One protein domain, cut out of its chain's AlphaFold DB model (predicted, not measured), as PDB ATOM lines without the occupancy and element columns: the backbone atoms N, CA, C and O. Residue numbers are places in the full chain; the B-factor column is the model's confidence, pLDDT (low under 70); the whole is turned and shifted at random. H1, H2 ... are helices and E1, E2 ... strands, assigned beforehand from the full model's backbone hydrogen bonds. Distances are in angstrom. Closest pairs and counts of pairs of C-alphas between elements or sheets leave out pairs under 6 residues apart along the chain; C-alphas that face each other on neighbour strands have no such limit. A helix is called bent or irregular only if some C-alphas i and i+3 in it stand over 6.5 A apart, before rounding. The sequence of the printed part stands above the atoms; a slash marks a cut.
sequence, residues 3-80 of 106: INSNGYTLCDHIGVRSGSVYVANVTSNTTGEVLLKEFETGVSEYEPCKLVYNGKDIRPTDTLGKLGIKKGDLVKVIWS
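This is residues 3 to 80 of the 106 residues of a protein of Rhizophagus irregularis (UniProt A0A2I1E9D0). This is a small domain with little regular structure: a two-stranded hairpin, E1 and E2, has one helix, H1, near E1, and long loops make up the rest. Residues 14 to 19 of the first loop stick out. The printed part has 78 residues, in the order H1, E1, E2; the strands are antiparallel, the class is mixed, and under half of the residues are in named elements. It is compact, radius of gyration of the C-alphas 12.3 A, spanning 34 by 30 by 21 A.

Look first at the hairpin of E1, residues 49 to 53, and E2, residues 76 to 79, antiparallel at 156 degrees. N 50 and O 78 are within hydrogen-bond range at 2.8 A. In H1, residues 32 to 42, every O i to N i+4 pair is within range. The closest C-alphas of H1 and E1 are those of Leu 36 and Leu 51, 7.0 A; H1 and E2 are apart.

Find C-alpha 32 at (-14.140, -11.538, 15.784); H1 runs 15.3 A from there. E1 spans 13.6 A, and E2, 9.9 A, ends at C-alpha 79, (-6.852, 1.990, 18.170).

The C-alphas farthest apart, Gly 15 and Lys 66, are 34.4 A apart. The printed part has no cut; E1 to E2 is a long link. pLDDT is under 70 at residues 3 to 21, 43 to 47 and 80.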
ATOM      1  N   ILE A   3     -23.030  -5.176  22.943       50.66
ATOM      2  CA  ILE A   3     -23.660  -6.220  22.140       50.66
ATOM      3  C   ILE A   3     -25.181  -6.221  22.362       50.66
ATOM      4  O   ILE A   3     -25.638  -6.568  23.456       50.66
ATOM      5  N   ASN A   4     -25.981  -5.870  21.348       41.41
ATOM      6  CA  ASN A   4     -27.447  -5.905  21.427       41.41
ATOM      7  C   ASN A   4     -28.032  -6.922  20.444       41.41
ATOM      8  O   ASN A   4     -27.997  -6.718  19.242       41.41
ATOM      9  N   SER A   5     -28.621  -8.001  20.958       39.75
ATOM     10  CA  SER A   5     -29.504  -8.868  20.174       39.75
ATOM     11  C   SER A   5     -30.915  -8.271  20.212       39.75
ATOM     12  O   SER A   5     -31.537  -8.251  21.282       39.75
ATOM     13  N   ASN A   6     -31.366  -7.784  19.046       32.28
ATOM     14  CA  ASN A   6     -32.693  -7.245  18.677       32.28
ATOM     15  C   ASN A   6     -32.722  -5.735  18.352       32.28
ATOM     16  O   ASN A   6     -32.974  -4.890  19.207       32.28
ATOM     17  N   GLY A   7     -32.583  -5.425  17.061       36.12
ATOM     18  CA  GLY A   7     -33.635  -4.736  16.302       36.12
ATOM     19  C   GLY A   7     -33.809  -3.219  16.381       36.12
ATOM     20  O   GLY A   7     -34.659  -2.745  15.641       36.12
ATOM     21  N   TYR A   8     -33.055  -2.453  17.179       26.42
ATOM     22  CA  TYR A   8     -33.090  -0.979  17.109       26.42
ATOM     23  C   TYR A   8     -31.732  -0.344  17.431       26.42
ATOM     24  O   TYR A   8     -31.110  -0.651  18.451       26.42
ATOM     25  N   THR A   9     -31.300   0.559  16.547       32.62
ATOM     26  CA  THR A   9     -30.057   1.335  16.628       32.62
ATOM     27  C   THR A   9     -30.379   2.722  17.179       32.62
ATOM     28  O   THR A   9     -31.137   3.463  16.557       32.62
ATOM     29  N   LEU A  10     -29.817   3.086  18.334       28.58
ATOM     30  CA  LEU A  10     -29.826   4.463  18.827       28.58
ATOM     31  C   LEU A  10     -28.375   4.958  18.827       28.58
ATOM     32  O   LEU A  10     -27.604   4.635  19.728       28.58
ATOM     33  N   CYS A  11     -27.987   5.680  17.778       31.39
ATOM     34  CA  CYS A  11     -26.737   6.428  17.752       31.39
ATOM     35  C   CYS A  11     -27.067   7.835  18.246       31.39
ATOM     36  O   CYS A  11     -27.529   8.647  17.448       31.39
ATOM     37  N   ASP A  12     -26.884   8.116  19.537       30.48
ATOM     38  CA  ASP A  12     -26.903   9.501  20.006       30.48
ATOM     39  C   ASP A  12     -25.485   9.938  20.369       30.48
ATOM     40  O   ASP A  12     -24.782   9.303  21.163       30.48
ATOM     41  N   HIS A  13     -25.047  11.004  19.706       37.91
ATOM     42  CA  HIS A  13     -23.764  11.654  19.913       37.91
ATOM     43  C   HIS A  13     -23.827  12.412  21.247       37.91
ATOM     44  O   HIS A  13     -24.122  13.604  21.280       37.91
ATOM     45  N   ILE A  14     -23.535  11.749  22.369       33.31
ATOM     46  CA  ILE A  14     -23.342  12.463  23.638       33.31
ATOM     47  C   ILE A  14     -21.870  12.847  23.763       33.31
ATOM     48  O   ILE A  14     -21.006  12.055  24.134       33.31
ATOM     49  N   GLY A  15     -21.603  14.101  23.400       32.97
ATOM     50  CA  GLY A  15     -20.312  14.755  23.530       32.97
ATOM     51  C   GLY A  15     -19.887  14.922  24.987       32.97
ATOM     52  O   GLY A  15     -20.348  15.810  25.692       32.97
ATOM     53  N   VAL A  16     -18.913  14.116  25.384       30.45
ATOM     54  CA  VAL A  16     -17.761  14.507  26.206       30.45
ATOM     55  C   VAL A  16     -16.560  13.871  25.487       30.45
ATOM     56  O   VAL A  16     -16.754  12.942  24.713       30.45
ATOM     57  N   ARG A  17     -15.327  14.366  25.637       44.78
ATOM     58  CA  ARG A  17     -14.110  13.942  24.892       44.78
ATOM     59  C   ARG A  17     -13.643  12.492  25.199       44.78
ATOM     60  O   ARG A  17     -12.455  12.228  25.332       44.78
ATOM     61  N   SER A  18     -14.591  11.582  25.412       46.31
ATOM     62  CA  SER A  18     -14.529  10.333  26.156       46.31
ATOM     63  C   SER A  18     -15.822   9.533  25.907       46.31
ATOM     64  O   SER A  18     -16.896   9.979  26.301       46.31
ATOM     65  N   GLY A  19     -15.714   8.329  25.330       50.28
ATOM     66  CA  GLY A  19     -16.721   7.270  25.504       50.28
ATOM     67  C   GLY A  19     -17.802   7.098  24.429       50.28
ATOM     68  O   GLY A  19     -18.970   6.958  24.780       50.28
ATOM     69  N   SER A  20     -17.448   7.009  23.143       60.09
ATOM     70  CA  SER A  20     -18.397   6.552  22.113       60.09
ATOM     71  C   SER A  20     -18.710   5.062  22.282       60.09
ATOM     72  O   SER A  20     -17.815   4.210  22.264       60.09
ATOM     73  N   VAL A  21     -19.989   4.724  22.436       64.12
ATOM     74  CA  VAL A  21     -20.446   3.339  22.579       64.12
ATOM     75  C   VAL A  21     -21.144   2.893  21.300       64.12
ATOM     76  O   VAL A  21     -22.287   3.248  21.049       64.12
ATOM     77  N   TYR A  22     -20.460   2.073  20.501       70.50
ATOM     78  CA  TYR A  22     -21.064   1.414  19.342       70.50
ATOM     79  C   TYR A  22     -21.917   0.225  19.782       70.50
ATOM     80  O   TYR A  22     -21.447  -0.589  20.580       70.50
ATOM     81  N   VAL A  23     -23.141   0.108  19.273       70.00
ATOM     82  CA  VAL A  23     -24.014  -1.041  19.533       70.00
ATOM     83  C   VAL A  23     -24.023  -1.939  18.303       70.00
ATOM     84  O   VAL A  23     -24.487  -1.513  17.251       70.00
ATOM     85  N   ALA A  24     -23.551  -3.180  18.435       70.00
ATOM     86  CA  ALA A  24     -23.569  -4.148  17.338       70.00
ATOM     87  C   ALA A  24     -24.655  -5.201  17.545       70.00
ATOM     88  O   ALA A  24     -24.830  -5.708  18.662       70.00
ATOM     89  N   ASN A  25     -25.327  -5.579  16.457       73.94
ATOM     90  CA  ASN A  25     -26.242  -6.711  16.446       73.94
ATOM     91  C   ASN A  25     -25.506  -7.969  15.994       73.94
ATOM     92  O   ASN A  25     -25.037  -8.061  14.864       73.94
ATOM     93  N   VAL A  26     -25.378  -8.931  16.899       78.38
ATOM     94  CA  VAL A  26     -24.531 -10.111  16.700       78.38
ATOM     95  C   VAL A  26     -25.220 -11.348  17.253       78.38
ATOM     96  O   VAL A  26     -26.144 -11.269  18.065       78.38
ATOM     97  N   THR A  27     -24.712 -12.504  16.858       84.00
ATOM     98  CA  THR A  27     -25.112 -13.801  17.406       84.00
ATOM     99  C   THR A  27     -23.927 -14.450  18.118       84.00
ATOM    100  O   THR A  27     -22.784 -14.020  17.965       84.00
ATOM    101  N   SER A  28     -24.162 -15.534  18.860       85.06
ATOM    102  CA  SER A  28     -23.081 -16.330  19.463       85.06
ATOM    103  C   SER A  28     -22.086 -16.879  18.433       85.06
ATOM    104  O   SER A  28     -20.945 -17.174  18.781       85.06
ATOM    105  N   ASN A  29     -22.512 -17.014  17.177       86.44
ATOM    106  CA  ASN A  29     -21.703 -17.553  16.087       86.44
ATOM    107  C   ASN A  29     -20.944 -16.461  15.327       86.44
ATOM    108  O   ASN A  29     -20.115 -16.789  14.483       86.44
ATOM    109  N   THR A  30     -21.208 -15.182  15.615       85.12
ATOM    110  CA  THR A  30     -20.450 -14.070  15.038       85.12
ATOM    111  C   THR A  30     -18.979 -14.213  15.421       85.12
ATOM    112  O   THR A  30     -18.647 -14.467  16.582       85.12
ATOM    113  N   THR A  31     -18.104 -14.092  14.430       90.06
ATOM    114  CA  THR A  31     -16.652 -14.168  14.584       90.06
ATOM    115  C   THR A  31     -16.064 -12.794  14.902       90.06
ATOM    116  O   THR A  31     -16.670 -11.761  14.607       90.06
ATOM    117  N   GLY A  32     -14.870 -12.772  15.495       86.81
ATOM    118  CA  GLY A  32     -14.140 -11.538  15.784       86.81
ATOM    119  C   GLY A  32     -13.881 -10.685  14.542       86.81
ATOM    120  O   GLY A  32     -13.983  -9.464  14.619       86.81
ATOM    121  N   GLU A  33     -13.621 -11.311  13.389       89.19
ATOM    122  CA  GLU A  33     -13.418 -10.601  12.114       89.19
ATOM    123  C   GLU A  33     -14.681  -9.857  11.653       89.19
ATOM    124  O   GLU A  33     -14.606  -8.698  11.253       89.19
ATOM    125  N   VAL A  34     -15.850 -10.503  11.749       88.06
ATOM    126  CA  VAL A  34     -17.131  -9.916  11.343       88.06
ATOM    127  C   VAL A  34     -17.467  -8.781  12.292       88.06
ATOM    128  O   VAL A  34     -17.869  -7.710  11.858       88.06
ATOM    129  N   LEU A  35     -17.234  -8.991  13.588       86.50
ATOM    130  CA  LEU A  35     -17.465  -7.981  14.607       86.50
ATOM    131  C   LEU A  35     -16.640  -6.711  14.379       86.50
ATOM    132  O   LEU A  35     -17.163  -5.605  14.493       86.50
ATOM    133  N   LEU A  36     -15.354  -6.885  14.071       85.56
ATOM    134  CA  LEU A  36     -14.434  -5.786  13.810       85.56
ATOM    135  C   LEU A  36     -14.827  -5.042  12.532       85.56
ATOM    136  O   LEU A  36     -14.931  -3.824  12.555       85.56
ATOM    137  N   LYS A  37     -15.143  -5.770  11.458       83.75
ATOM    138  CA  LYS A  37     -15.555  -5.171  10.186       83.75
ATOM    139  C   LYS A  37     -16.865  -4.387  10.295       83.75
ATOM    140  O   LYS A  37     -16.990  -3.321   9.697       83.75
ATOM    141  N   GLU A  38     -17.841  -4.896  11.045       83.25
ATOM    142  CA  GLU A  38     -19.097  -4.180  11.322       83.25
ATOM    143  C   GLU A  38     -18.830  -2.876  12.081       83.25
ATOM    144  O   GLU A  38     -19.378  -1.827  11.735       83.25
ATOM    145  N   PHE A  39     -17.937  -2.920  13.074       80.81
ATOM    146  CA  PHE A  39     -17.510  -1.732  13.804       80.81
ATOM    147  C   PHE A  39     -16.803  -0.726  12.885       80.81
ATOM    148  O   PHE A  39     -17.217   0.427  12.847       80.81
ATOM    149  N   GLU A  40     -15.811  -1.166  12.105       77.31
ATOM    150  CA  GLU A  40     -15.069  -0.346  11.131       77.31
ATOM    151  C   GLU A  40     -15.979   0.253  10.053       77.31
ATOM    152  O   GLU A  40     -15.771   1.378   9.625       77.31
ATOM    153  N   THR A  41     -17.022  -0.460   9.627       76.50
ATOM    154  CA  THR A  41     -18.007   0.075   8.671       76.50
ATOM    155  C   THR A  41     -18.915   1.120   9.327       76.50
ATOM    156  O   THR A  41     -19.384   2.049   8.669       76.50
ATOM    157  N   GLY A  42     -19.191   0.965  10.624       71.31
ATOM    158  CA  GLY A  42     -20.039   1.869  11.399       71.31
ATOM    159  C   GLY A  42     -19.340   3.141  11.881       71.31
ATOM    160  O   GLY A  42     -20.019   4.115  12.212       71.31
ATOM    161  N   VAL A  43     -18.008   3.154  11.926       69.56
ATOM    162  CA  VAL A  43     -17.198   4.317  12.302       69.56
ATOM    163  C   VAL A  43     -16.504   4.855  11.054       69.56
ATOM    164  O   VAL A  43     -15.799   4.140  10.363       69.56
ATOM    165  N   SER A  44     -16.687   6.134  10.732       61.19
ATOM    166  CA  SER A  44     -16.112   6.750   9.519       61.19
ATOM    167  C   SER A  44     -14.571   6.869   9.538       61.19
ATOM    168  O   SER A  44     -13.999   7.523   8.664       61.19
ATOM    169  N   GLU A  45     -13.895   6.292  10.533       61.19
ATOM    170  CA  GLU A  45     -12.458   6.417  10.771       61.19
ATOM    171  C   GLU A  45     -11.749   5.099  10.434       61.19
ATOM    172  O   GLU A  45     -11.997   4.063  11.044       61.19
ATOM    173  N   TYR A  46     -10.851   5.162   9.450       59.81
ATOM    174  CA  TYR A  46     -10.135   4.024   8.860       59.81
ATOM    175  C   TYR A  46      -8.840   3.661   9.608       59.81
ATOM    176  O   TYR A  46      -7.873   3.184   9.011       59.81
ATOM    177  N   GLU A  47      -8.785   3.922  10.912       68.75
ATOM    178  CA  GLU A  47      -7.585   3.649  11.699       68.75
ATOM    179  C   GLU A  47      -7.552   2.181  12.162       68.75
ATOM    180  O   GLU A  47      -8.562   1.660  12.643       68.75
ATOM    181  N   PRO A  48      -6.398   1.496  12.067       71.94
ATOM    182  CA  PRO A  48      -6.286   0.101  12.473       71.94
ATOM    183  C   PRO A  48      -6.601  -0.056  13.961       71.94
ATOM    184  O   PRO A  48      -5.963   0.569  14.814       71.94
ATOM    185  N   CYS A  49      -7.546  -0.931  14.301       77.81
ATOM    186  CA  CYS A  49      -7.945  -1.183  15.682       77.81
ATOM    187  C   CYS A  49      -8.060  -2.677  16.005       77.81
ATOM    188  O   CYS A  49      -8.099  -3.537  15.126       77.81
ATOM    189  N   LYS A  50      -8.079  -2.997  17.302       83.19
ATOM    190  CA  LYS A  50      -8.286  -4.356  17.811       83.19
ATOM    191  C   LYS A  50      -9.380  -4.407  18.866       83.19
ATOM    192  O   LYS A  50      -9.583  -3.457  19.625       83.19
ATOM    193  N   LEU A  51     -10.054  -5.553  18.944       84.44
ATOM    194  CA  LEU A  51     -11.101  -5.822  19.924       84.44
ATOM    195  C   LEU A  51     -10.542  -6.589  21.123       84.44
ATOM    196  O   LEU A  51      -9.845  -7.592  20.963       84.44
ATOM    197  N   VAL A  52     -10.888  -6.148  22.331       83.94
ATOM    198  CA  VAL A  52     -10.447  -6.751  23.593       83.94
ATOM    199  C   VAL A  52     -11.647  -7.019  24.495       83.94
ATOM    200  O   VAL A  52     -12.456  -6.127  24.762       83.94
ATOM    201  N   TYR A  53     -11.732  -8.241  25.015       84.69
ATOM    202  CA  TYR A  53     -12.747  -8.666  25.977       84.69
ATOM    203  C   TYR A  53     -12.088  -9.320  27.193       84.69
ATOM    204  O   TYR A  53     -11.227 -10.184  27.044       84.69
ATOM    205  N   ASN A  54     -12.450  -8.881  28.405       84.50
ATOM    206  CA  ASN A  54     -11.839  -9.334  29.667       84.50
ATOM    207  C   ASN A  54     -10.296  -9.329  29.658       84.50
ATOM    208  O   ASN A  54      -9.652 -10.239  30.167       84.50
ATOM    209  N   GLY A  55      -9.696  -8.302  29.045       80.88
ATOM    210  CA  GLY A  55      -8.239  -8.161  28.950       80.88
ATOM    211  C   GLY A  55      -7.566  -9.081  27.927       80.88
ATOM    212  O   GLY A  55      -6.343  -9.076  27.834       80.88
ATOM    213  N   LYS A  56      -8.339  -9.846  27.146       85.75
ATOM    214  CA  LYS A  56      -7.837 -10.727  26.092       85.75
ATOM    215  C   LYS A  56      -8.235 -10.217  24.710       85.75
ATOM    216  O   LYS A  56      -9.390  -9.857  24.484       85.75
ATOM    217  N   ASP A  57      -7.280 -10.244  23.786       88.12
ATOM    218  CA  ASP A  57      -7.519  -9.935  22.379       88.12
ATOM    219  C   ASP A  57      -8.496 -10.958  21.769       88.12
ATOM    220  O   ASP A  57      -8.314 -12.176  21.889       88.12
ATOM    221  N   ILE A  58      -9.543 -10.456  21.111       87.88
ATOM    222  CA  ILE A  58     -10.474 -11.266  20.324       87.88
ATOM    223  C   ILE A  58      -9.806 -11.550  18.981       87.88
ATOM    224  O   ILE A  58      -9.522 -10.627  18.218       87.88
ATOM    225  N   ARG A  59      -9.558 -12.824  18.672       92.50
ATOM    226  CA  ARG A  59      -8.944 -13.194  17.391       92.50
ATOM    227  C   ARG A  59     -10.001 -13.252  16.285       92.50
ATOM    228  O   ARG A  59     -11.159 -13.546  16.581       92.50
ATOM    229  N   PRO A  60      -9.606 -13.090  15.010       90.50
ATOM    230  CA  PRO A  60     -10.520 -13.171  13.868       90.50
ATOM    231  C   PRO A  60     -11.417 -14.417  13.871       90.50
ATOM    232  O   PRO A  60     -12.609 -14.318  13.612       90.50
ATOM    233  N   THR A  61     -10.859 -15.573  14.244       92.12
ATOM    234  CA  THR A  61     -11.541 -16.879  14.245       92.12
ATOM    235  C   THR A  61     -12.284 -17.208  15.539       92.12
ATOM    236  O   THR A  61     -12.936 -18.252  15.623       92.12
ATOM    237  N   ASP A  62     -12.178 -16.370  16.573       91.19
ATOM    238  CA  ASP A  62     -12.921 -16.593  17.807       91.19
ATOM    239  C   ASP A  62     -14.386 -16.204  17.601       91.19
ATOM    240  O   ASP A  62     -14.692 -15.144  17.061       91.19
ATOM    241  N   THR A  63     -15.302 -17.062  18.049       89.62
ATOM    242  CA  THR A  63     -16.731 -16.748  18.079       89.62
ATOM    243  C   THR A  63     -17.113 -16.145  19.424       89.62
ATOM    244  O   THR A  63     -16.559 -16.515  20.466       89.62
ATOM    245  N   LEU A  64     -18.098 -15.248  19.429       87.19
ATOM    246  CA  LEU A  64     -18.553 -14.590  20.661       87.19
ATOM    247  C   LEU A  64     -19.040 -15.595  21.710       87.19
ATOM    248  O   LEU A  64     -18.708 -15.472  22.887       87.19
ATOM    249  N   GLY A  65     -19.737 -16.647  21.274       85.25
ATOM    250  CA  GLY A  65     -20.184 -17.735  22.141       85.25
ATOM    251  C   GLY A  65     -19.024 -18.497  22.782       85.25
ATOM    252  O   GLY A  65     -19.073 -18.784  23.976       85.25
ATOM    253  N   LYS A  66     -17.944 -18.762  22.033       90.56
ATOM    254  CA  LYS A  66     -16.739 -19.420  22.566       90.56
ATOM    255  C   LYS A  66     -16.010 -18.550  23.591       90.56
ATOM    256  O   LYS A  66     -15.406 -19.078  24.521       90.56
ATOM    257  N   LEU A  67     -16.074 -17.230  23.431       86.44
ATOM    258  CA  LEU A  67     -15.530 -16.261  24.385       86.44
ATOM    259  C   LEU A  67     -16.465 -15.996  25.575       86.44
ATOM    260  O   LEU A  67     -16.092 -15.265  26.489       86.44
ATOM    261  N   GLY A  68     -17.665 -16.586  25.575       86.88
ATOM    262  CA  GLY A  68     -18.671 -16.373  26.610       86.88
ATOM    263  C   GLY A  68     -19.246 -14.955  26.620       86.88
ATOM    264  O   GLY A  68     -19.780 -14.547  27.647       86.88
ATOM    265  N   ILE A  69     -19.126 -14.220  25.511       84.88
ATOM    266  CA  ILE A  69     -19.675 -12.871  25.347       84.88
ATOM    267  C   ILE A  69     -21.187 -12.988  25.161       84.88
ATOM    268  O   ILE A  69     -21.674 -13.717  24.289       84.88
ATOM    269  N   LYS A  70     -21.932 -12.264  25.987       81.75
ATOM    270  CA  LYS A  70     -23.393 -12.262  26.040       81.75
ATOM    271  C   LYS A  70     -23.948 -10.883  25.696       81.75
ATOM    272  O   LYS A  70     -23.239  -9.882  25.615       81.75
ATOM    273  N   LYS A  71     -25.263 -10.834  25.483       74.44
ATOM    274  CA  LYS A  71     -25.988  -9.572  25.311       74.44
ATOM    275  C   LYS A  71     -25.743  -8.665  26.521       74.44
ATOM    276  O   LYS A  71     -25.903  -9.108  27.654       74.44
ATOM    277  N   GLY A  72     -25.428  -7.401  26.254       72.75
ATOM    278  CA  GLY A  72     -25.134  -6.396  27.278       72.75
ATOM    279  C   GLY A  72     -23.664  -6.322  27.692       72.75
ATOM    280  O   GLY A  72     -23.290  -5.352  28.347       72.75
ATOM    281  N   ASP A  73     -22.826  -7.273  27.272       80.62
ATOM    282  CA  ASP A  73     -21.395  -7.221  27.564       80.62
ATOM    283  C   ASP A  73     -20.693  -6.118  26.761       80.62
ATOM    284  O   ASP A  73     -21.099  -5.743  25.651       80.62
ATOM    285  N   LEU A  74     -19.603  -5.611  27.343       81.00
ATOM    286  CA  LEU A  74     -18.778  -4.557  26.768       81.00
ATOM    287  C   LEU A  74     -17.506  -5.133  26.146       81.00
ATOM    288  O   LEU A  74     -16.662  -5.707  26.833       81.00
ATOM    289  N   VAL A  75     -17.330  -4.882  24.851       82.44
ATOM    290  CA  VAL A  75     -16.067  -5.108  24.137       82.44
ATOM    291  C   VAL A  75     -15.337  -3.774  23.996       82.44
ATOM    292  O   VAL A  75     -15.933  -2.762  23.596       82.44
ATOM    293  N   LYS A  76     -14.050  -3.758  24.352       82.94
ATOM    294  CA  LYS A  76     -13.173  -2.591  24.205       82.94
ATOM    295  C   LYS A  76     -12.569  -2.579  22.806       82.94
ATOM    296  O   LYS A  76     -12.157  -3.620  22.309       82.94
ATOM    297  N   VAL A  77     -12.488  -1.395  22.215       82.00
ATOM    298  CA  VAL A  77     -11.767  -1.150  20.966       82.00
ATOM    299  C   VAL A  77     -10.495  -0.398  21.327       82.00
ATOM    300  O   VAL A  77     -10.560   0.591  22.058       82.00
ATOM    301  N   ILE A  78      -9.351  -0.886  20.862       79.25
ATOM    302  CA  ILE A  78      -8.053  -0.234  21.034       79.25
ATOM    303  C   ILE A  78      -7.552   0.150  19.648       79.25
ATOM    304  O   ILE A  78      -7.314  -0.723  18.817       79.25
ATOM    305  N   TRP A  79      -7.414   1.448  19.402       76.12
ATOM    306  CA  TRP A  79      -6.852   1.990  18.170       76.12
ATOM    307  C   TRP A  79      -5.327   1.893  18.217       76.12
ATOM    308  O   TRP A  79      -4.725   2.142  19.260       76.12
ATOM    309  N   SER A  80      -4.697   1.542  17.101       64.81
ATOM    310  CA  SER A  80      -3.233   1.389  17.006       64.81
ATOM    311  C   SER A  80      -2.499   2.734  16.926       64.81
ATOM    312  O   SER A  80      -1.281   2.783  16.767       64.81
TER     313      SER A  80